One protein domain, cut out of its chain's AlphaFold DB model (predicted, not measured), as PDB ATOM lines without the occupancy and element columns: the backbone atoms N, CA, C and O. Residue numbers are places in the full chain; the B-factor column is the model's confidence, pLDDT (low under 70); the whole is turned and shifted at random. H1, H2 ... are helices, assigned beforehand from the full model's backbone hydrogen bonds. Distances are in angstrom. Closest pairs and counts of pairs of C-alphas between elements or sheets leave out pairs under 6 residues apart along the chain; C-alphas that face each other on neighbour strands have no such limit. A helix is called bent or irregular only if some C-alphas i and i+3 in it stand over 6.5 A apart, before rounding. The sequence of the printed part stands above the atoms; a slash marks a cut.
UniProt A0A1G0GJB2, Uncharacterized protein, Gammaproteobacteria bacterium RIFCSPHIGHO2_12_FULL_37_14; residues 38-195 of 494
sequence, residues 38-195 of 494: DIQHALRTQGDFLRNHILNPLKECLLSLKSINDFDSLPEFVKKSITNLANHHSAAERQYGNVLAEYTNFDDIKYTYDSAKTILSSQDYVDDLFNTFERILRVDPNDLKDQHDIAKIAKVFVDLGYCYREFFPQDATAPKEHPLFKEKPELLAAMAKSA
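AT A GLANCE: This is residues 38 to 195 of the 494 residues of an uncharacterized protein of Gammaproteobacteria bacterium RIFCSPHIGHO2_12_FULL_37_14 (UniProt A0A1G0GJB2). Four longer helices make the core as two pairs of helices running opposite ways, H1 with H6 and H3 with H7, and the two pairs cross each other. Short helices lie round this core: H5 packs on H3 with H2 close by, a cluster of H8, H9 and H10 meets the later part of H1 through H10, and irregular H4 follows the long link after H3 and touches no helix. The printed part has 158 residues with ten named helices, H1 to H10 in order along the chain, and no named strand; its class is all helix. It is compact, with a radius of gyration of the C-alphas of 15.7 A, and spans 46 by 38 by 24 A.

HOW THE PARTS SIT: H1, residues 38 to 62, is the hub, touching H3, residues 76 to 89, H6, residues 123 to 137, H7, residues 147 to 167, and H10, residues 185 to 191. H1 and H6 run opposite ways at a shallow tilt of 24 degrees, their closest C-alphas, those of Gly 47 and Leu 137, 4.5 A apart. H1 and H7 run the same way at a steep tilt of 42 degrees, closest at the C-alphas of Ile 54 and Tyr 164, 6.7 A. With residues 58 to 61 alone, H1 only just touches H3, with 3 pairs of C-alphas within 8 A, the closest Leu 58 and Val 78 at 7.5 A. H3 and H7 run opposite ways at a shallow tilt of 18 degrees, with the C-alphas of Ser 81 and Cys 163 closest at 4.7 A. H6 touches H7 with residues 133 to 137 alone, at a steep tilt of 63 degrees, the C-alphas of Ile 136 and Ile 153 closest at 5.9 A. H3 and H6 are near each other. H5, residues 113 to 120, touches H3 at a steep tilt of 69 degrees, only just short of perpendicular; the closest C-alphas, of Thr 83 and Ala 116, are 5.4 A apart. H2, residues 68 to 73, is close to H5 but not clearly touching, with the C-alphas of Phe 71 and Lys 117 closest at 7.4 A. H4, residues 101 to 108, is apart from H1 and H7, among others. H10 only just touches H1, with 3 pairs of C-alphas within 8 A, the closest Pro 57 and Leu 187 at 6.3 A. H8, residues 174 to 177, and H9, residues 179 to 183, are each close to H10 but not clearly touching; the closest C-alphas are Pro 175 and Leu 188 at 7.0 A, and Phe 181 and Leu 188 at 5.8 A. Each O i to N i+4 pair is within hydrogen-bond range in H3, H5, H6, H9 and H10, against 19 of 21 in H1, 16 of 17 in H7, 0 of 2 in H2 and 0 of 4 in H4, while H8 is too short for such a pair; O i to N i+3 pairs within range are 2 of 3 in H2 and 2 of 5 in H4.

IN THESE COORDINATES: H1 begins at C-alpha 38, (410.750, 504.946, 410.266), and is 34.2 A long, with a kink of 36 degrees near residue 50. H1 and H2 are only just irregular: C-alphas 53 and 56 are 6.6 A apart, C-alphas 69 and 72 are 6.7 A apart. H4 is irregular, with C-alphas 102 and 105 8.2 A apart. H3 is 19.9 A long, H6 21.2 A, and H7 29.8 A, ending at C-alpha 167, (425.074, 482.088, 396.249). H10 ends at C-alpha 191, (430.107, 483.010, 402.719).

THE WHOLE: The two C-alphas farthest apart, of Asp 146 and Glu 177, are 46.7 A apart. The printed part has no cut. The link from H3 to H4, of 11 residues, is long. The mean pLDDT of the printed part is 74.4; 57 residues are under 70, namely 65 to 70, 88 to 123, 168 to 176 and 190 to 195.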
ATOM      1  N   ASP A  38     410.385 506.193 409.593       96.25
ATOM      2  CA  ASP A  38     410.750 504.946 410.266       96.25
ATOM      3  C   ASP A  38     410.797 503.782 409.270       96.25
ATOM      4  O   ASP A  38     411.717 502.964 409.321       96.25
ATOM      5  N   ILE A  39     409.843 503.734 408.333       96.62
ATOM      6  CA  ILE A  39     409.813 502.714 407.277       96.62
ATOM      7  C   ILE A  39     411.005 502.907 406.335       96.62
ATOM      8  O   ILE A  39     411.729 501.952 406.054       96.62
ATOM      9  N   GLN A  40     411.269 504.143 405.902       95.81
ATOM     10  CA  GLN A  40     412.438 504.460 405.076       95.81
ATOM     11  C   GLN A  40     413.755 504.107 405.778       95.81
ATOM     12  O   GLN A  40     414.680 503.594 405.146       95.81
ATOM     13  N   HIS A  41     413.852 504.354 407.088       95.44
ATOM     14  CA  HIS A  41     415.022 503.987 407.879       95.44
ATOM     15  C   HIS A  41     415.201 502.467 407.970       95.44
ATOM     16  O   HIS A  41     416.325 501.982 407.802       95.44
ATOM     17  N   ALA A  42     414.119 501.712 408.179       95.44
ATOM     18  CA  ALA A  42     414.155 500.253 408.151       95.44
ATOM     19  C   ALA A  42     414.602 499.744 406.771       95.44
ATOM     20  O   ALA A  42     415.558 498.974 406.688       95.44
ATOM     21  N   LEU A  43     413.997 500.236 405.683       95.69
ATOM     22  CA  LEU A  43     414.374 499.883 404.308       95.69
ATOM     23  C   LEU A  43     415.845 500.196 404.018       95.69
ATOM     24  O   LEU A  43     416.541 499.357 403.455       95.69
ATOM     25  N   ARG A  44     416.354 501.357 404.445       95.31
ATOM     26  CA  ARG A  44     417.775 501.699 404.292       95.31
ATOM     27  C   ARG A  44     418.677 500.750 405.066       95.31
ATOM     28  O   ARG A  44     419.640 500.241 404.510       95.31
ATOM     29  N   THR A  45     418.366 500.513 406.337       94.31
ATOM     30  CA  THR A  45     419.192 499.672 407.214       94.31
ATOM     31  C   THR A  45     419.297 498.262 406.648       94.31
ATOM     32  O   THR A  45     420.394 497.734 406.485       94.31
ATOM     33  N   GLN A  46     418.164 497.676 406.260       94.38
ATOM     34  CA  GLN A  46     418.139 496.341 405.668       94.38
ATOM     35  C   GLN A  46     418.736 496.321 404.252       94.38
ATOM     36  O   GLN A  46     419.404 495.359 403.874       94.38
ATOM     37  N   GLY A  47     418.586 497.404 403.488       93.81
ATOM     38  CA  GLY A  47     419.227 497.556 402.186       93.81
ATOM     39  C   GLY A  47     420.752 497.622 402.280       93.81
ATOM     40  O   GLY A  47     421.448 496.986 401.487       93.81
ATOM     41  N   ASP A  48     421.284 498.307 403.295       91.56
ATOM     42  CA  ASP A  48     422.712 498.334 403.612       91.56
ATOM     43  C   ASP A  48     423.228 496.934 403.981       91.56
ATOM     44  O   ASP A  48     424.301 496.542 403.510       91.56
ATOM     45  N   PHE A  49     422.460 496.156 404.755       90.38
ATOM     46  CA  PHE A  49     422.779 494.754 405.051       90.38
ATOM     47  C   PHE A  49     422.873 493.915 403.772       90.38
ATOM     48  O   PHE A  49     423.918 493.314 403.512       90.38
ATOM     49  N   LEU A  50     421.831 493.912 402.933       90.88
ATOM     50  CA  LEU A  50     421.818 493.144 401.681       90.88
ATOM     51  C   LEU A  50     422.941 493.577 400.731       90.88
ATOM     52  O   LEU A  50     423.582 492.734 400.096       90.88
ATOM     53  N   ARG A  51     423.236 494.880 400.664       91.19
ATOM     54  CA  ARG A  51     424.350 495.400 399.865       91.19
ATOM     55  C   ARG A  51     425.682 494.827 400.341       91.19
ATOM     56  O   ARG A  51     426.447 494.299 399.538       91.19
ATOM     57  N   ASN A  52     425.956 494.919 401.637       88.38
ATOM     58  CA  ASN A  52     427.247 494.531 402.197       88.38
ATOM     59  C   ASN A  52     427.452 493.011 402.209       88.38
ATOM     60  O   ASN A  52     428.577 492.554 402.022       88.38
ATOM     61  N   HIS A  53     426.383 492.240 402.421       85.25
ATOM     62  CA  HIS A  53     426.474 490.797 402.632       85.25
ATOM     63  C   HIS A  53     426.155 489.954 401.401       85.25
ATOM     64  O   HIS A  53     426.609 488.820 401.344       85.25
ATOM     65  N   ILE A  54     425.430 490.479 400.410       87.12
ATOM     66  CA  ILE A  54     425.043 489.718 399.210       87.12
ATOM     67  C   ILE A  54     425.568 490.402 397.951       87.12
ATOM     68  O   ILE A  54     426.328 489.801 397.191       87.12
ATOM     69  N   LEU A  55     425.198 491.669 397.737       88.44
ATOM     70  CA  LEU A  55     425.486 492.367 396.483       88.44
ATOM     71  C   LEU A  55     426.991 492.583 396.263       88.44
ATOM     72  O   LEU A  55     427.503 492.268 395.192       88.44
ATOM     73  N   ASN A  56     427.708 493.088 397.269       87.75
ATOM     74  CA  ASN A  56     429.136 493.384 397.158       87.75
ATOM     75  C   ASN A  56     429.984 492.114 396.953       87.75
ATOM     76  O   ASN A  56     430.781 492.105 396.015       87.75
ATOM     77  N   PRO A  57     429.793 491.015 397.716       85.31
ATOM     78  CA  PRO A  57     430.490 489.757 397.439       85.31
ATOM     79  C   PRO A  57     430.234 489.215 396.024       85.31
ATOM     80  O   PRO A  57     431.163 488.764 395.354       85.31
ATOM     81  N   LEU A  58     428.992 489.302 395.531       83.06
ATOM     82  CA  LEU A  58     428.649 488.932 394.151       83.06
ATOM     83  C   LEU A  58     429.394 489.797 393.125       83.06
ATOM     84  O   LEU A  58     429.972 489.268 392.171       83.06
ATOM     85  N   LYS A  59     429.419 491.117 393.340       84.94
ATOM     86  CA  LYS A  59     430.143 492.078 392.500       84.94
ATOM     87  C   LYS A  59     431.642 491.776 392.476       84.94
ATOM     88  O   LYS A  59     432.248 491.758 391.411       84.94
ATOM     89  N   GLU A  60     432.244 491.478 393.623       83.25
ATOM     90  CA  GLU A  60     433.671 491.152 393.737       83.25
ATOM     91  C   GLU A  60     434.057 489.828 393.062       83.25
ATOM     92  O   GLU A  60     435.175 489.714 392.538       83.25
ATOM     93  N   CYS A  61     433.155 488.842 393.052       79.88
ATOM     94  CA  CYS A  61     433.304 487.623 392.256       79.88
ATOM     95  C   CYS A  61     433.318 487.947 390.757       79.88
ATOM     96  O   CYS A  61     434.174 487.450 390.031       79.88
ATOM     97  N   LEU A  62     432.420 488.813 390.291       77.25
ATOM     98  CA  LEU A  62     432.339 489.191 388.878       77.25
ATOM     99  C   LEU A  62     433.520 490.047 388.418       77.25
ATOM    100  O   LEU A  62     434.126 489.745 387.397       77.25
ATOM    101  N   LEU A  63     433.916 491.047 389.208       76.44
ATOM    102  CA  LEU A  63     435.080 491.894 388.921       76.44
ATOM    103  C   LEU A  63     436.413 491.128 388.959       76.44
ATOM    104  O   LEU A  63     437.435 491.643 388.513       76.44
ATOM    105  N   SER A  64     436.435 489.906 389.507       71.75
ATOM    106  CA  SER A  64     437.617 489.038 389.448       71.75
ATOM    107  C   SER A  64     437.829 488.380 388.080       71.75
ATOM    108  O   SER A  64     438.918 487.869 387.810       71.75
ATOM    109  N   LEU A  65     436.816 488.408 387.208       69.50
ATOM    110  CA  LEU A  65     436.912 487.881 385.855       69.50
ATOM    111  C   LEU A  65     437.732 488.832 384.981       69.50
ATOM    112  O   LEU A  65     437.476 490.032 384.928       69.50
ATOM    113  N   LYS A  66     438.735 488.295 384.277       61.47
ATOM    114  CA  LYS A  66     439.577 489.085 383.363       61.47
ATOM    115  C   LYS A  66     438.922 489.262 381.994       61.47
ATOM    116  O   LYS A  66     439.285 490.177 381.258       61.47
ATOM    117  N   SER A  67     437.993 488.377 381.635       61.94
ATOM    118  CA  SER A  67     437.245 488.411 380.386       61.94
ATOM    119  C   SER A  67     435.898 487.692 380.488       61.94
ATOM    120  O   SER A  67     435.672 486.846 381.347       61.94
ATOM    121  N   ILE A  68     435.032 487.964 379.515       54.50
ATOM    122  CA  ILE A  68     433.732 487.313 379.298       54.50
ATOM    123  C   ILE A  68     433.827 485.780 379.214       54.50
ATOM    124  O   ILE A  68     432.946 485.065 379.693       54.50
ATOM    125  N   ASN A  69     434.907 485.259 378.622       58.03
ATOM    126  CA  ASN A  69     435.120 483.815 378.494       58.03
ATOM    127  C   ASN A  69     435.392 483.145 379.850       58.03
ATOM    128  O   ASN A  69     435.278 481.927 379.960       58.03
ATOM    129  N   ASP A  70     435.688 483.936 380.884       68.69
ATOM    130  CA  ASP A  70     435.952 483.452 382.232       68.69
ATOM    131  C   ASP A  70     434.659 483.285 383.052       68.69
ATOM    132  O   ASP A  70     434.715 482.740 384.151       68.69
ATOM    133  N   PHE A  71     433.475 483.660 382.540       71.44
ATOM    134  CA  PHE A  71     432.210 483.412 383.250       71.44
ATOM    135  C   PHE A  71     431.986 481.917 383.516       71.44
ATOM    136  O   PHE A  71     431.553 481.546 384.601       71.44
ATOM    137  N   ASP A  72     432.361 481.038 382.576       74.69
ATOM    138  CA  ASP A  72     432.280 479.582 382.776       74.69
ATOM    139  C   ASP A  72     433.265 479.067 383.839       74.69
ATOM    140  O   ASP A  72     433.076 477.967 384.359       74.69
ATOM    141  N   SER A  73     434.293 479.859 384.169       76.06
ATOM    142  CA  SER A  73     435.265 479.559 385.226       76.06
ATOM    143  C   SER A  73     434.761 479.912 386.626       76.06
ATOM    144  O   SER A  73     435.402 479.546 387.609       76.06
ATOM    145  N   LEU A  74     433.618 480.599 386.739       77.69
ATOM    146  CA  LEU A  74     432.977 480.817 388.027       77.69
ATOM    147  C   LEU A  74     432.407 479.502 388.583       77.69
ATOM    148  O   LEU A  74     431.905 478.660 387.827       77.69
ATOM    149  N   PRO A  75     432.372 479.356 389.918       77.31
ATOM    150  CA  PRO A  75     431.664 478.258 390.552       77.31
ATOM    151  C   PRO A  75     430.193 478.220 390.124       77.31
ATOM    152  O   PRO A  75     429.540 479.258 390.000       77.31
ATOM    153  N   GLU A  76     429.642 477.018 389.964       77.81
ATOM    154  CA  GLU A  76     428.271 476.808 389.474       77.81
ATOM    155  C   GLU A  76     427.212 477.588 390.265       77.81
ATOM    156  O   GLU A  76     426.293 478.162 389.690       77.81
ATOM    157  N   PHE A  77     427.373 477.665 391.582       75.50
ATOM    158  CA  PHE A  77     426.463 478.381 392.470       75.50
ATOM    159  C   PHE A  77     426.515 479.910 392.250       75.50
ATOM    160  O   PHE A  77     425.478 480.571 392.208       75.50
ATOM    161  N   VAL A  78     427.700 480.477 391.978       78.88
ATOM    162  CA  VAL A  78     427.866 481.898 391.620       78.88
ATOM    163  C   VAL A  78     427.197 482.178 390.279       78.88
ATOM    164  O   VAL A  78     426.420 483.126 390.159       78.88
ATOM    165  N   LYS A  79     427.423 481.310 389.285       78.00
ATOM    166  CA  LYS A  79     426.794 481.434 387.964       78.00
ATOM    167  C   LYS A  79     425.274 481.384 388.053       78.00
ATOM    168  O   LYS A  79     424.618 482.223 387.441       78.00
ATOM    169  N   LYS A  80     424.713 480.458 388.838       78.06
ATOM    170  CA  LYS A  80     423.265 480.366 389.091       78.06
ATOM    171  C   LYS A  80     422.714 481.615 389.761       78.06
ATOM    172  O   LYS A  80     421.671 482.102 389.346       78.06
ATOM    173  N   SER A  81     423.430 482.155 390.742       80.44
ATOM    174  CA  SER A  81     423.022 483.365 391.463       80.44
ATOM    175  C   SER A  81     422.917 484.565 390.534       80.44
ATOM    176  O   SER A  81     421.880 485.214 390.471       80.44
ATOM    177  N   ILE A  82     423.967 484.818 389.755       77.12
ATOM    178  CA  ILE A  82     424.011 485.955 388.831       77.12
ATOM    179  C   ILE A  82     423.036 485.735 387.667       77.12
ATOM    180  O   ILE A  82     422.377 486.673 387.234       77.12
ATOM    181  N   THR A  83     422.887 484.494 387.193       75.69
ATOM    182  CA  THR A  83     421.870 484.127 386.194       75.69
ATOM    183  C   THR A  83     420.466 484.405 386.716       75.69
ATOM    184  O   THR A  83     419.663 485.002 386.007       75.69
ATOM    185  N   ASN A  84     420.164 484.027 387.961       76.12
ATOM    186  CA  ASN A  84     418.889 484.351 388.583       76.12
ATOM    187  C   ASN A  84     418.718 485.863 388.692       76.12
ATOM    188  O   ASN A  84     417.657 486.355 388.328       76.12
ATOM    189  N   LEU A  85     419.746 486.604 389.096       77.25
ATOM    190  CA  LEU A  85     419.686 488.060 389.125       77.25
ATOM    191  C   LEU A  85     419.389 488.652 387.739       77.25
ATOM    192  O   LEU A  85     418.455 489.422 387.578       77.25
ATOM    193  N   ALA A  86     420.095 488.235 386.694       71.94
ATOM    194  CA  ALA A  86     419.805 488.703 385.341       71.94
ATOM    195  C   ALA A  86     418.366 488.354 384.909       71.94
ATOM    196  O   ALA A  86     417.654 489.202 384.369       71.94
ATOM    197  N   ASN A  87     417.906 487.135 385.206       70.44
ATOM    198  CA  ASN A  87     416.582 486.654 384.813       70.44
ATOM    199  C   ASN A  87     415.443 487.409 385.516       70.44
ATOM    200  O   ASN A  87     414.551 487.900 384.830       70.44
ATOM    201  N   HIS A  88     415.489 487.546 386.846       69.75
ATOM    202  CA  HIS A  88     414.413 488.175 387.629       69.75
ATOM    203  C   HIS A  88     414.374 489.709 387.458       69.75
ATOM    204  O   HIS A  88     413.372 490.343 387.791       69.75
ATOM    205  N   HIS A  89     415.438 490.322 386.924       65.31
ATOM    206  CA  HIS A  89     415.499 491.762 386.633       65.31
ATOM    207  C   HIS A  89     415.211 492.126 385.174       65.31
ATOM    208  O   HIS A  89     414.883 493.283 384.893       65.31
ATOM    209  N   SER A  90     415.351 491.169 384.251       53.16
ATOM    210  CA  SER A  90     415.036 491.354 382.833       53.16
ATOM    211  C   SER A  90     413.522 491.433 382.586       53.16
ATOM    212  O   SER A  90     412.722 490.869 383.329       53.16
ATOM    213  N   ALA A  91     413.129 492.135 381.520       47.12
ATOM    214  CA  ALA A  91     411.762 492.593 381.245       47.12
ATOM    215  C   ALA A  91     410.659 491.515 381.119       47.12
ATOM    216  O   ALA A  91     409.480 491.859 380.996       47.12
ATOM    217  N   ALA A  92     411.011 490.229 381.163       41.91
ATOM    218  CA  ALA A  92     410.092 489.121 380.945       41.91
ATOM    219  C   ALA A  92     409.376 488.641 382.229       41.91
ATOM    220  O   ALA A  92     408.230 488.187 382.130       41.91
ATOM    221  N   GLU A  93     409.943 488.821 383.432       46.72
ATOM    222  CA  GLU A  93     409.204 488.667 384.700       46.72
ATOM    223  C   GLU A  93     408.475 489.973 385.052       46.72
ATOM    224  O   GLU A  93     408.656 490.580 386.107       46.72
ATOM    225  N   ARG A  94     407.574 490.392 384.151       48.59
ATOM    226  CA  ARG A  94     406.720 491.592 384.287       48.59
ATOM    227  C   ARG A  94     405.885 491.630 385.571       48.59
ATOM    228  O   ARG A  94     405.245 492.638 385.844       48.59
ATOM    229  N   GLN A  95     405.852 490.531 386.318       48.81
ATOM    230  CA  GLN A  95     405.051 490.357 387.518       48.81
ATOM    231  C   GLN A  95     405.475 491.335 388.618       48.81
ATOM    232  O   GLN A  95     404.599 491.908 389.242       48.81
ATOM    233  N   TYR A  96     406.772 491.621 388.795       55.00
ATOM    234  CA  TYR A  96     407.261 492.493 389.881       55.00
ATOM    235  C   TYR A  96     407.754 493.880 389.417       55.00
ATOM    236  O   TYR A  96     408.222 494.672 390.232       55.00
ATOM    237  N   GLY A  97     407.643 494.185 388.118       57.66
ATOM    238  CA  GLY A  97     408.157 495.415 387.497       57.66
ATOM    239  C   GLY A  97     409.643 495.346 387.104       57.66
ATOM    240  O   GLY A  97     410.380 494.481 387.565       57.66
ATOM    241  N   ASN A  98     410.099 496.266 386.241       62.91
ATOM    242  CA  ASN A  98     411.473 496.277 385.720       62.91
ATOM    243  C   ASN A  98     412.355 497.254 386.503       62.91
ATOM    244  O   ASN A  98     412.098 498.458 386.515       62.91
ATOM    245  N   VAL A  99     413.430 496.746 387.110       65.31
ATOM    246  CA  VAL A  99     414.441 497.584 387.785       65.31
ATOM    247  C   VAL A  99     415.365 498.275 386.769       65.31
ATOM    248  O   VAL A  99     415.816 499.388 387.022       65.31
ATOM    249  N   LEU A 100     415.583 497.644 385.610       62.41
ATOM    250  CA  LEU A 100     416.400 498.128 384.492       62.41
ATOM    251  C   LEU A 100     415.541 498.256 383.224       62.41
ATOM    252  O   LEU A 100     415.603 497.427 382.313       62.41
ATOM    253  N   ALA A 101     414.666 499.261 383.185       59.62
ATOM    254  CA  ALA A 101     413.700 499.425 382.096       59.62
ATOM    255  C   ALA A 101     414.363 499.757 380.744       59.62
ATOM    256  O   ALA A 101     413.803 499.457 379.699       59.62
ATOM    257  N   GLU A 102     415.563 500.330 380.736       54.53
ATOM    258  CA  GLU A 102     416.328 500.643 379.524       54.53
ATOM    259  C   GLU A 102     416.855 499.404 378.772       54.53
ATOM    260  O   GLU A 102     417.179 499.487 377.587       54.53
ATOM    261  N   TYR A 103     416.860 498.237 379.420       54.78
ATOM    262  CA  TYR A 103     417.290 496.963 378.841       54.78
ATOM    263  C   TYR A 103     416.110 496.111 378.312       54.78
ATOM    264  O   TYR A 103     416.238 494.905 378.104       54.78
ATOM    265  N   THR A 104     414.953 496.731 378.035       48.72
ATOM    266  CA  THR A 104     413.691 496.097 377.576       48.72
ATOM    267  C   THR A 104     413.767 495.259 376.296       48.72
ATOM    268  O   THR A 104     412.818 494.545 375.989       48.72
ATOM    269  N   ASN A 105     414.869 495.297 375.546       47.47
ATOM    270  CA  ASN A 105     415.032 494.505 374.318       47.47
ATOM    271  C   ASN A 105     415.389 493.028 374.571       47.47
ATOM    272  O   ASN A 105     415.595 492.280 373.618       47.47
ATOM    273  N   PHE A 106     415.462 492.590 375.830       50.31
ATOM    274  CA  PHE A 106     415.721 491.192 376.181       50.31
ATOM    275  C   PHE A 106     414.464 490.300 376.215       50.31
ATOM    276  O   PHE A 106     414.571 489.134 376.579       50.31
ATOM    277  N   ASP A 107     413.301 490.794 375.768       45.06
ATOM    278  CA  ASP A 107     412.051 490.016 375.647       45.06
ATOM    279  C   ASP A 107     412.194 488.744 374.763       45.06
ATOM    280  O   ASP A 107     411.432 487.791 374.930       45.06
ATOM    281  N   ASP A 108     413.197 488.681 373.871       43.62
ATOM    282  CA  ASP A 108     413.496 487.517 373.008       43.62
ATOM    283  C   ASP A 108     414.462 486.490 373.635       43.62
ATOM    284  O   ASP A 108     414.715 485.413 373.073       43.62
ATOM    285  N   ILE A 109     415.021 486.794 374.804       49.16
ATOM    286  CA  ILE A 109     415.999 485.941 375.465       49.16
ATOM    287  C   ILE A 109     415.254 484.869 376.272       49.16
ATOM    288  O   ILE A 109     414.753 485.100 377.368       49.16
ATOM    289  N   LYS A 110     415.178 483.646 375.726       50.78
ATOM    290  CA  LYS A 110     414.685 482.474 376.474       50.78
ATOM    291  C   LYS A 110     415.489 482.327 377.767       50.78
ATOM    292  O   LYS A 110     416.711 482.402 377.695       50.78
ATOM    293  N   TYR A 111     414.828 482.042 378.894       54.69
ATOM    294  CA  TYR A 111     415.432 481.761 380.208       54.69
ATOM    295  C   TYR A 111     416.371 480.541 380.181       54.69
ATOM    296  O   TYR A 111     416.039 479.452 380.651       54.69
ATOM    297  N   THR A 112     417.542 480.693 379.574       57.88
ATOM    298  CA  THR A 112     418.578 479.671 379.464       57.88
ATOM    299  C   THR A 112     419.889 480.211 380.017       57.88
ATOM    300  O   THR A 112     420.112 481.417 380.120       57.88
ATOM    301  N   TYR A 113     420.783 479.299 380.372       60.06
ATOM    302  CA  TYR A 113     422.130 479.646 380.806       60.06
ATOM    303  C   TYR A 113     422.893 480.455 379.736       60.06
ATOM    304  O   TYR A 113     423.528 481.451 380.060       60.06
ATOM    305  N   ASP A 114     422.769 480.093 378.454       63.47
ATOM    306  CA  ASP A 114     423.468 480.767 377.340       63.47
ATOM    307  C   ASP A 114     422.998 482.213 377.125       63.47
ATOM    308  O   ASP A 114     423.768 483.117 376.795       63.47
ATOM    309  N   SER A 115     421.712 482.427 377.355       63.09
ATOM    310  CA  SER A 115     421.044 483.716 377.347       63.09
ATOM    311  C   SER A 115     421.547 484.637 378.460       63.09
ATOM    312  O   SER A 115     421.986 485.756 378.193       63.09
ATOM    313  N   ALA A 116     421.569 484.138 379.700       63.41
ATOM    314  CA  ALA A 116     422.118 484.871 380.836       63.41
ATOM    315  C   ALA A 116     423.614 485.144 380.654       63.41
ATOM    316  O   ALA A 116     424.067 486.258 380.893       63.41
ATOM    317  N   LYS A 117     424.368 484.172 380.129       65.31
ATOM    318  CA  LYS A 117     425.772 484.353 379.755       65.31
ATOM    319  C   LYS A 117     425.933 485.493 378.753       65.31
ATOM    320  O   LYS A 117     426.799 486.329 378.956       65.31
ATOM    321  N   THR A 118     425.090 485.580 377.723       66.00
ATOM    322  CA  THR A 118     425.138 486.659 376.717       66.00
ATOM    323  C   THR A 118     424.868 488.037 377.332       66.00
ATOM    324  O   THR A 118     425.574 488.990 377.014       66.00
ATOM    325  N   ILE A 119     423.901 488.143 378.248       64.25
ATOM    326  CA  ILE A 119     423.591 489.386 378.973       64.25
ATOM    327  C   ILE A 119     424.760 489.792 379.886       64.25
ATOM    328  O   ILE A 119     425.252 490.916 379.821       64.25
ATOM    329  N   LEU A 120     425.251 488.850 380.691       65.56
ATOM    330  CA  LEU A 120     426.331 489.055 381.665       65.56
ATOM    331  C   LEU A 120     427.712 489.189 381.016       65.56
ATOM    332  O   LEU A 120     428.672 489.577 381.674       65.56
ATOM    333  N   SER A 121     427.812 488.884 379.722       63.41
ATOM    334  CA  SER A 121     428.992 489.162 378.908       63.41
ATOM    335  C   SER A 121     429.137 490.653 378.602       63.41
ATOM    336  O   SER A 121     430.208 491.099 378.213       63.41
ATOM    337  N   SER A 122     428.084 491.456 378.743       69.31
ATOM    338  CA  SER A 122     428.223 492.902 378.619       69.31
ATOM    339  C   SER A 122     428.728 493.471 379.943       69.31
ATOM    340  O   SER A 122     427.989 493.498 380.927       69.31
ATOM    341  N   GLN A 123     429.981 493.934 379.970       67.62
ATOM    342  CA  GLN A 123     430.543 494.621 381.139       67.62
ATOM    343  C   GLN A 123     429.672 495.822 381.539       67.62
ATOM    344  O   GLN A 123     429.382 495.993 382.719       67.62
ATOM    345  N   ASP A 124     429.163 496.564 380.550       72.38
ATOM    346  CA  ASP A 124     428.258 497.696 380.759       72.38
ATOM    347  C   ASP A 124     426.955 497.264 381.457       72.38
ATOM    348  O   ASP A 124     426.490 497.941 382.367       72.38
ATOM    349  N   TYR A 125     426.396 496.096 381.103       74.06
ATOM    350  CA  TYR A 125     425.188 495.576 381.760       74.06
ATOM    351  C   TYR A 125     425.451 495.205 383.220       74.06
ATOM    352  O   TYR A 125     424.640 495.507 384.092       74.06
ATOM    353  N   VAL A 126     426.568 494.523 383.491       72.88
ATOM    354  CA  VAL A 126     426.946 494.140 384.856       72.88
ATOM    355  C   VAL A 126     427.136 495.396 385.700       72.88
ATOM    356  O   VAL A 126     426.535 495.512 386.768       72.88
ATOM    357  N   ASP A 127     427.904 496.365 385.209       76.25
ATOM    358  CA  ASP A 127     428.136 497.612 385.928       76.25
ATOM    359  C   ASP A 127     426.821 498.371 386.169       76.25
ATOM    360  O   ASP A 127     426.559 498.778 387.305       76.25
ATOM    361  N   ASP A 128     425.941 498.476 385.173       78.81
ATOM    362  CA  ASP A 128     424.630 499.120 385.323       78.81
ATOM    363  C   ASP A 128     423.708 498.388 386.303       78.81
ATOM    364  O   ASP A 128     423.038 499.036 387.115       78.81
ATOM    365  N   LEU A 129     423.694 497.053 386.291       79.56
ATOM    366  CA  LEU A 129     422.925 496.229 387.223       79.56
ATOM    367  C   LEU A 129     423.345 496.498 388.667       79.56
ATOM    368  O   LEU A 129     422.514 496.870 389.502       79.56
ATOM    369  N   PHE A 130     424.639 496.362 388.961       84.44
ATOM    370  CA  PHE A 130     425.150 496.554 390.317       84.44
ATOM    371  C   PHE A 130     425.022 498.010 390.769       84.44
ATOM    372  O   PHE A 130     424.583 498.254 391.892       84.44
ATOM    373  N   ASN A 131     425.328 498.984 389.907       85.69
ATOM    374  CA  ASN A 131     425.183 500.405 390.236       85.69
ATOM    375  C   ASN A 131     423.719 500.783 390.499       85.69
ATOM    376  O   ASN A 131     423.426 501.552 391.419       85.69
ATOM    377  N   THR A 132     422.783 500.215 389.735       86.69
ATOM    378  CA  THR A 132     421.348 500.449 389.928       86.69
ATOM    379  C   THR A 132     420.871 499.891 391.259       86.69
ATOM    380  O   THR A 132     420.155 500.583 391.985       86.69
ATOM    381  N   PHE A 133     421.297 498.685 391.627       88.62
ATOM    382  CA  PHE A 133     420.920 498.090 392.906       88.62
ATOM    383  C   PHE A 133     421.542 498.829 394.071       88.62
ATOM    384  O   PHE A 133     420.853 499.111 395.044       88.62
ATOM    385  N   GLU A 134     422.825 499.181 393.970       89.62
ATOM    386  CA  GLU A 134     423.491 499.985 394.986       89.62
ATOM    387  C   GLU A 134     422.753 501.305 395.212       89.62
ATOM    388  O   GLU A 134     422.564 501.699 396.363       89.62
ATOM    389  N   ARG A 135     422.302 501.969 394.141       89.62
ATOM    390  CA  ARG A 135     421.498 503.193 394.241       89.62
ATOM    391  C   ARG A 135     420.158 502.933 394.928       89.62
ATOM    392  O   ARG A 135     419.818 503.655 395.857       89.62
ATOM    393  N   ILE A 136     419.420 501.903 394.513       89.50
ATOM    394  CA  ILE A 136     418.102 501.573 395.082       89.50
ATOM    395  C   ILE A 136     418.215 501.213 396.570       89.50
ATOM    396  O   ILE A 136     417.463 501.731 397.389       89.50
ATOM    397  N   LEU A 137     419.195 500.387 396.943       91.25
ATOM    398  CA  LEU A 137     419.401 499.927 398.321       91.25
ATOM    399  C   LEU A 137     419.913 501.011 399.272       91.25
ATOM    400  O   LEU A 137     419.828 500.830 400.484       91.25
ATOM    401  N   ARG A 138     420.441 502.134 398.766       90.44
ATOM    402  CA  ARG A 138     420.786 503.291 399.615       90.44
ATOM    403  C   ARG A 138     419.549 503.972 400.195       90.44
ATOM    404  O   ARG A 138     419.675 504.617 401.233       90.44
ATOM    405  N   VAL A 139     418.388 503.831 399.543       87.81
ATOM    406  CA  VAL A 139     417.104 504.407 399.978       87.81
ATOM    407  C   VAL A 139     417.283 505.874 400.404       87.81
ATOM    408  O   VAL A 139     417.136 506.238 401.580       87.81
ATOM    409  N   ASP A 140     417.702 506.715 399.456       88.62
ATOM    410  CA  ASP A 140     417.789 508.162 399.671       88.62
ATOM    411  C   ASP A 140     416.373 508.756 399.588       88.62
ATOM    412  O   ASP A 140     415.738 508.615 398.543       88.62
ATOM    413  N   PRO A 141     415.847 509.426 400.632       85.25
ATOM    414  CA  PRO A 141     414.492 509.964 400.618       85.25
ATOM    415  C   PRO A 141     414.296 511.020 399.529       85.25
ATOM    416  O   PRO A 141     413.173 511.229 399.087       85.25
ATOM    417  N   ASN A 142     415.372 511.671 399.073       86.88
ATOM    418  CA  ASN A 142     415.309 512.636 397.973       86.88
ATOM    419  C   ASN A 142     415.107 511.965 396.606       86.88
ATOM    420  O   ASN A 142     414.672 512.625 395.660       86.88
ATOM    421  N   ASP A 143     415.428 510.674 396.500       86.00
ATOM    422  CA  ASP A 143     415.270 509.890 395.277       86.00
ATOM    423  C   ASP A 143     413.899 509.197 395.196       86.00
ATOM    424  O   ASP A 143     413.529 508.737 394.116       86.00
ATOM    425  N   LEU A 144     413.137 509.148 396.298       88.31
ATOM    426  CA  LEU A 144     411.812 508.526 396.360       88.31
ATOM    427  C   LEU A 144     410.739 509.510 395.886       88.31
ATOM    428  O   LEU A 144     410.470 510.515 396.546       88.31
ATOM    429  N   LYS A 145     410.119 509.235 394.737       87.31
ATOM    430  CA  LYS A 145     409.137 510.146 394.122       87.31
ATOM    431  C   LYS A 145     407.714 509.629 394.211       87.31
ATOM    432  O   LYS A 145     406.783 510.426 394.297       87.31
ATOM    433  N   ASP A 146     407.557 508.317 394.145       82.88
ATOM    434  CA  ASP A 146     406.265 507.656 394.124       82.88
ATOM    435  C   ASP A 146     406.349 506.226 394.689       82.88
ATOM    436  O   ASP A 146     407.411 505.717 395.062       82.88
ATOM    437  N   GLN A 147     405.196 505.563 394.744       81.06
ATOM    438  CA  GLN A 147     405.052 504.182 395.209       81.06
ATOM    439  C   GLN A 147     405.872 503.176 394.385       81.06
ATOM    440  O   GLN A 147     406.245 502.119 394.896       81.06
ATOM    441  N   HIS A 148     406.179 503.482 393.120       81.56
ATOM    442  CA  HIS A 148     406.991 502.603 392.283       81.56
ATOM    443  C   HIS A 148     408.430 502.540 392.812       81.56
ATOM    444  O   HIS A 148     409.078 501.493 392.706       81.56
ATOM    445  N   ASP A 149     408.952 503.614 393.402       84.50
ATOM    446  CA  ASP A 149     410.295 503.596 393.983       84.50
ATOM    447  C   ASP A 149     410.373 502.700 395.229       84.50
ATOM    448  O   ASP A 149     411.330 501.934 395.367       84.50
ATOM    449  N   ILE A 150     409.332 502.676 396.069       87.44
ATOM    450  CA  ILE A 150     409.238 501.721 397.188       87.44
ATOM    451  C   ILE A 150     409.118 500.282 396.668       87.44
ATOM    452  O   ILE A 150     409.837 499.390 397.135       87.44
ATOM    453  N   ALA A 151     408.290 500.055 395.646       84.75
ATOM    454  CA  ALA A 151     408.142 498.741 395.030       84.75
ATOM    455  C   ALA A 151     409.469 498.230 394.437       84.75
ATOM    456  O   ALA A 151     409.791 497.053 394.592       84.75
ATOM    457  N   LYS A 152     410.290 499.104 393.829       85.75
ATOM    458  CA  LYS A 152     411.644 498.754 393.354       85.75
ATOM    459  C   LYS A 152     412.553 498.307 394.497       85.75
ATOM    460  O   LYS A 152     413.282 497.334 394.326       85.75
ATOM    461  N   ILE A 153     412.524 498.990 395.642       91.75
ATOM    462  CA  ILE A 153     413.332 498.609 396.812       91.75
ATOM    463  C   ILE A 153     412.927 497.216 397.290       91.75
ATOM    464  O   ILE A 153     413.776 496.329 397.391       91.75
ATOM    465  N   ALA A 154     411.629 496.998 397.515       90.88
ATOM    466  CA  ALA A 154     411.106 495.693 397.913       90.88
ATOM    467  C   ALA A 154     411.431 494.609 396.871       90.88
ATOM    468  O   ALA A 154     411.762 493.481 397.234       90.88
ATOM    469  N   LYS A 155     411.404 494.949 395.578       87.31
ATOM    470  CA  LYS A 155     411.771 494.025 394.503       87.31
ATOM    471  C   LYS A 155     413.238 493.616 394.605       87.31
ATOM    472  O   LYS A 155     413.518 492.423 394.620       87.31
ATOM    473  N   VAL A 156     414.158 494.568 394.766       89.44
ATOM    474  CA  VAL A 156     415.584 494.252 394.940       89.44
ATOM    475  C   VAL A 156     415.811 493.381 396.183       89.44
ATOM    476  O   VAL A 156     416.662 492.495 396.152       89.44
ATOM    477  N   PHE A 157     415.028 493.555 397.256       91.81
ATOM    478  CA  PHE A 157     415.088 492.662 398.422       91.81
ATOM    479  C   PHE A 157     414.705 491.228 398.053       91.81
ATOM    480  O   PHE A 157     415.429 490.292 398.395       91.81
ATOM    481  N   VAL A 158     413.586 491.055 397.342       88.81
ATOM    482  CA  VAL A 158     413.131 489.746 396.853       88.81
ATOM    483  C   VAL A 158     414.202 489.117 395.968       88.81
ATOM    484  O   VAL A 158     414.635 487.998 396.241       88.81
ATOM    485  N   ASP A 159     414.695 489.845 394.970       86.25
ATOM    486  CA  ASP A 159     415.657 489.331 393.999       86.25
ATOM    487  C   ASP A 159     417.003 488.956 394.644       86.25
ATOM    488  O   ASP A 159     417.586 487.910 394.333       86.25
ATOM    489  N   LEU A 160     417.479 489.746 395.613       87.94
ATOM    490  CA  LEU A 160     418.667 489.389 396.390       87.94
ATOM    491  C   LEU A 160     418.414 488.205 397.327       87.94
ATOM    492  O   LEU A 160     419.326 487.409 397.533       87.94
ATOM    493  N   GLY A 161     417.189 488.014 397.821       87.75
ATOM    494  CA  GLY A 161     416.783 486.794 398.525       87.75
ATOM    495  C   GLY A 161     416.835 485.546 397.632       87.75
ATOM    496  O   GLY A 161     417.256 484.476 398.076       87.75
ATOM    497  N   TYR A 162     416.469 485.664 396.352       82.44
ATOM    498  CA  TYR A 162     416.664 484.590 395.367       82.44
ATOM    499  C   TYR A 162     418.144 484.308 395.114       82.44
ATOM    500  O   TYR A 162     418.538 483.142 395.039       82.44
ATOM    501  N   CYS A 163     418.962 485.356 395.009       81.62
ATOM    502  CA  CYS A 163     420.407 485.212 394.858       81.62
ATOM    503  C   CYS A 163     421.036 484.554 396.078       81.62
ATOM    504  O   CYS A 163     421.886 483.691 395.910       81.62
ATOM    505  N   TYR A 164     420.594 484.916 397.283       82.44
ATOM    506  CA  TYR A 164     421.108 484.379 398.539       82.44
ATOM    507  C   TYR A 164     421.095 482.850 398.558       82.44
ATOM    508  O   TYR A 164     422.127 482.215 398.769       82.44
ATOM    509  N   ARG A 165     419.937 482.269 398.229       78.88
ATOM    510  CA  ARG A 165     419.720 480.818 398.200       78.88
ATOM    511  C   ARG A 165     420.699 480.079 397.291       78.88
ATOM    512  O   ARG A 165     421.094 478.959 397.595       78.88
ATOM    513  N   GLU A 166     421.034 480.676 396.151       76.44
ATOM    514  CA  GLU A 166     421.958 480.062 395.199       76.44
ATOM    515  C   GLU A 166     423.419 480.412 395.507       76.44
ATOM    516  O   GLU A 166     424.294 479.608 395.214       76.44
ATOM    517  N   PHE A 167     423.705 481.587 396.081       71.88
ATOM    518  CA  PHE A 167     425.074 482.088 396.249       71.88
ATOM    519  C   PHE A 167     425.742 481.530 397.495       71.88
ATOM    520  O   PHE A 167     426.953 481.332 397.487       71.88
ATOM    521  N   PHE A 168     424.972 481.235 398.539       68.19
ATOM    522  CA  PHE A 168     425.472 480.682 399.793       68.19
ATOM    523  C   PHE A 168     424.997 479.228 399.936       68.19
ATOM    524  O   PHE A 168     424.045 478.947 400.662       68.19
ATOM    525  N   PRO A 169     425.603 478.285 399.187       58.12
ATOM    526  CA  PRO A 169     425.157 476.901 399.187       58.12
ATOM    527  C   PRO A 169     425.330 476.264 400.569       58.12
ATOM    528  O   PRO A 169     426.322 476.493 401.259       58.12
ATOM    529  N   GLN A 170     424.393 475.379 400.910       55.09
ATOM    530  CA  GLN A 170     424.367 474.607 402.159       55.09
ATOM    531  C   GLN A 170     425.635 473.761 402.383       55.09
ATOM    532  O   GLN A 170     425.979 473.447 403.520       55.09
ATOM    533  N   ASP A 171     426.358 473.406 401.315       57.12
ATOM    534  CA  ASP A 171     427.607 472.653 401.404       57.12
ATOM    535  C   ASP A 171     428.831 473.584 401.371       57.12
ATOM    536  O   ASP A 171     429.360 473.951 400.317       57.12
ATOM    537  N   ALA A 172     429.317 473.935 402.564       54.16
ATOM    538  CA  ALA A 172     430.498 474.773 402.769       54.16
ATOM    539  C   ALA A 172     431.823 474.128 402.304       54.16
ATOM    540  O   ALA A 172     432.886 474.741 402.462       54.16
ATOM    541  N   THR A 173     431.811 472.896 401.778       54.47
ATOM    542  CA  THR A 173     433.018 472.233 401.257       54.47
ATOM    543  C   THR A 173     433.331 472.630 399.813       54.47
ATOM    544  O   THR A 173     434.497 472.882 399.503       54.47
ATOM    545  N   ALA A 174     432.314 472.809 398.960       56.31
ATOM    546  CA  ALA A 174     432.487 473.145 397.543       56.31
ATOM    547  C   ALA A 174     433.199 474.497 397.282       56.31
ATOM    548  O   ALA A 174     434.031 474.561 396.372       56.31
ATOM    549  N   PRO A 175     432.973 475.574 398.066       62.94
ATOM    550  CA  PRO A 175     433.677 476.843 397.868       62.94
ATOM    551  C   PRO A 175     435.170 476.784 398.236       62.94
ATOM    552  O   PRO A 175     435.977 477.486 397.637       62.94
ATOM    553  N   LYS A 176     435.584 475.933 399.187       64.94
ATOM    554  CA  LYS A 176     436.959 475.943 399.738       64.94
ATOM    555  C   LYS A 176     438.031 475.503 398.740       64.94
ATOM    556  O   LYS A 176     439.197 475.874 398.878       64.94
ATOM    557  N   GLU A 177     437.660 474.698 397.749       70.88
ATOM    558  CA  GLU A 177     438.617 474.117 396.804       70.88
ATOM    559  C   GLU A 177     438.777 474.925 395.510       70.88
ATOM    560  O   GLU A 177     439.782 474.755 394.808       70.88
ATOM    561  N   HIS A 178     437.848 475.842 395.223       75.94
ATOM    562  CA  HIS A 178     437.848 476.624 393.991       75.94
ATOM    563  C   HIS A 178     438.968 477.690 393.989       75.94
ATOM    564  O   HIS A 178     439.137 478.388 394.992       75.94
ATOM    565  N   PRO A 179     439.707 477.881 392.874       79.19
ATOM    566  CA  PRO A 179     440.821 478.835 392.795       79.19
ATOM    567  C   PRO A 179     440.466 480.257 393.250       79.19
ATOM    568  O   PRO A 179     441.201 480.839 394.040       79.19
ATOM    569  N   LEU A 180     439.294 480.761 392.846       78.44
ATOM    570  CA  LEU A 180     438.791 482.085 393.238       78.44
ATOM    571  C   LEU A 180     438.824 482.319 394.759       78.44
ATOM    572  O   LEU A 180     439.304 483.350 395.217       78.44
ATOM    573  N   PHE A 181     438.351 481.354 395.551       77.81
ATOM    574  CA  PHE A 181     438.250 481.497 397.008       77.81
ATOM    575  C   PHE A 181     439.554 481.165 397.739       77.81
ATOM    576  O   PHE A 181     439.719 481.547 398.895       77.81
ATOM    577  N   LYS A 182     440.502 480.492 397.071       78.75
ATOM    578  CA  LYS A 182     441.883 480.377 397.563       78.75
ATOM    579  C   LYS A 182     442.623 481.705 397.437       78.75
ATOM    580  O   LYS A 182     443.407 482.044 398.318       78.75
ATOM    581  N   GLU A 183     442.375 482.434 396.353       80.00
ATOM    582  CA  GLU A 183     442.973 483.746 396.097       80.00
ATOM    583  C   GLU A 183     442.284 484.873 396.883       80.00
ATOM    584  O   GLU A 183     442.935 485.866 397.199       80.00
ATOM    585  N   LYS A 184     441.002 484.696 397.233       80.75
ATOM    586  CA  LYS A 184     440.175 485.654 397.986       80.75
ATOM    587  C   LYS A 184     439.507 485.013 399.215       80.75
ATOM    588  O   LYS A 184     438.297 484.750 399.201       80.75
ATOM    589  N   PRO A 185     440.261 484.711 400.287       79.50
ATOM    590  CA  PRO A 185     439.722 484.076 401.493       79.50
ATOM    591  C   PRO A 185     438.660 484.922 402.216       79.50
ATOM    592  O   PRO A 185     437.824 484.377 402.938       79.50
ATOM    593  N   GLU A 186     438.649 486.238 402.018       80.38
ATOM    594  CA  GLU A 186     437.634 487.157 402.534       80.38
ATOM    595  C   GLU A 186     436.238 486.894 401.952       80.38
ATOM    596  O   GLU A 186     435.256 486.942 402.694       80.38
ATOM    597  N   LEU A 187     436.142 486.516 400.670       75.31
ATOM    598  CA  LEU A 187     434.873 486.121 400.049       75.31
ATOM    599  C   LEU A 187     434.348 484.829 400.670       75.31
ATOM    600  O   LEU A 187     433.171 484.722 401.006       75.31
ATOM    601  N   LEU A 188     435.240 483.867 400.907       74.75
ATOM    602  CA  LEU A 188     434.894 482.625 401.590       74.75
ATOM    603  C   LEU A 188     434.425 482.878 403.032       74.75
ATOM    604  O   LEU A 188     433.491 482.228 403.497       74.75
ATOM    605  N   ALA A 189     435.044 483.826 403.739       74.88
ATOM    606  CA  ALA A 189     434.641 484.211 405.089       74.88
ATOM    607  C   ALA A 189     433.270 484.904 405.114       74.88
ATOM    608  O   ALA A 189     432.466 484.618 406.003       74.88
ATOM    609  N   ALA A 190     432.974 485.755 404.125       69.12
ATOM    610  CA  ALA A 190     431.640 486.328 403.942       69.12
ATOM    611  C   ALA A 190     430.588 485.233 403.693       69.12
ATOM    612  O   ALA A 190     429.463 485.341 404.175       69.12
ATOM    613  N   MET A 191     430.978 484.146 403.017       65.75
ATOM    614  CA  MET A 191     430.107 483.010 402.719       65.75
ATOM    615  C   MET A 191     429.915 482.006 403.853       65.75
ATOM    616  O   MET A 191     428.867 481.372 403.947       65.75
ATOM    617  N   ALA A 192     430.892 481.875 404.747       61.09
ATOM    618  CA  ALA A 192     430.849 480.917 405.849       61.09
ATOM    619  C   ALA A 192     429.791 481.236 406.926       61.09
ATOM    620  O   ALA A 192     429.563 480.406 407.804       61.09
ATOM    621  N   LYS A 193     429.145 482.412 406.877       59.69
ATOM    622  CA  LYS A 193     428.107 482.822 407.839       59.69
ATOM    623  C   LYS A 193     426.721 482.198 407.607       59.69
ATOM    624  O   LYS A 193     425.929 482.210 408.533       59.69
ATOM    625  N   SER A 194     426.455 481.585 406.453       60.62
ATOM    626  CA  SER A 194     425.126 481.069 406.051       60.62
ATOM    627  C   SER A 194     424.730 479.706 406.667       60.62
ATOM    628  O   SER A 194     423.955 478.944 406.084       60.62
ATOM    629  N   ALA A 195     425.279 479.326 407.823       58.00
ATOM    630  CA  ALA A 195     425.094 477.971 408.358       58.00
ATOM    631  C   ALA A 195     423.639 477.655 408.769       58.00
ATOM    632  O   ALA A 195     423.316 476.478 408.946       58.00
TER     633      ALA A 195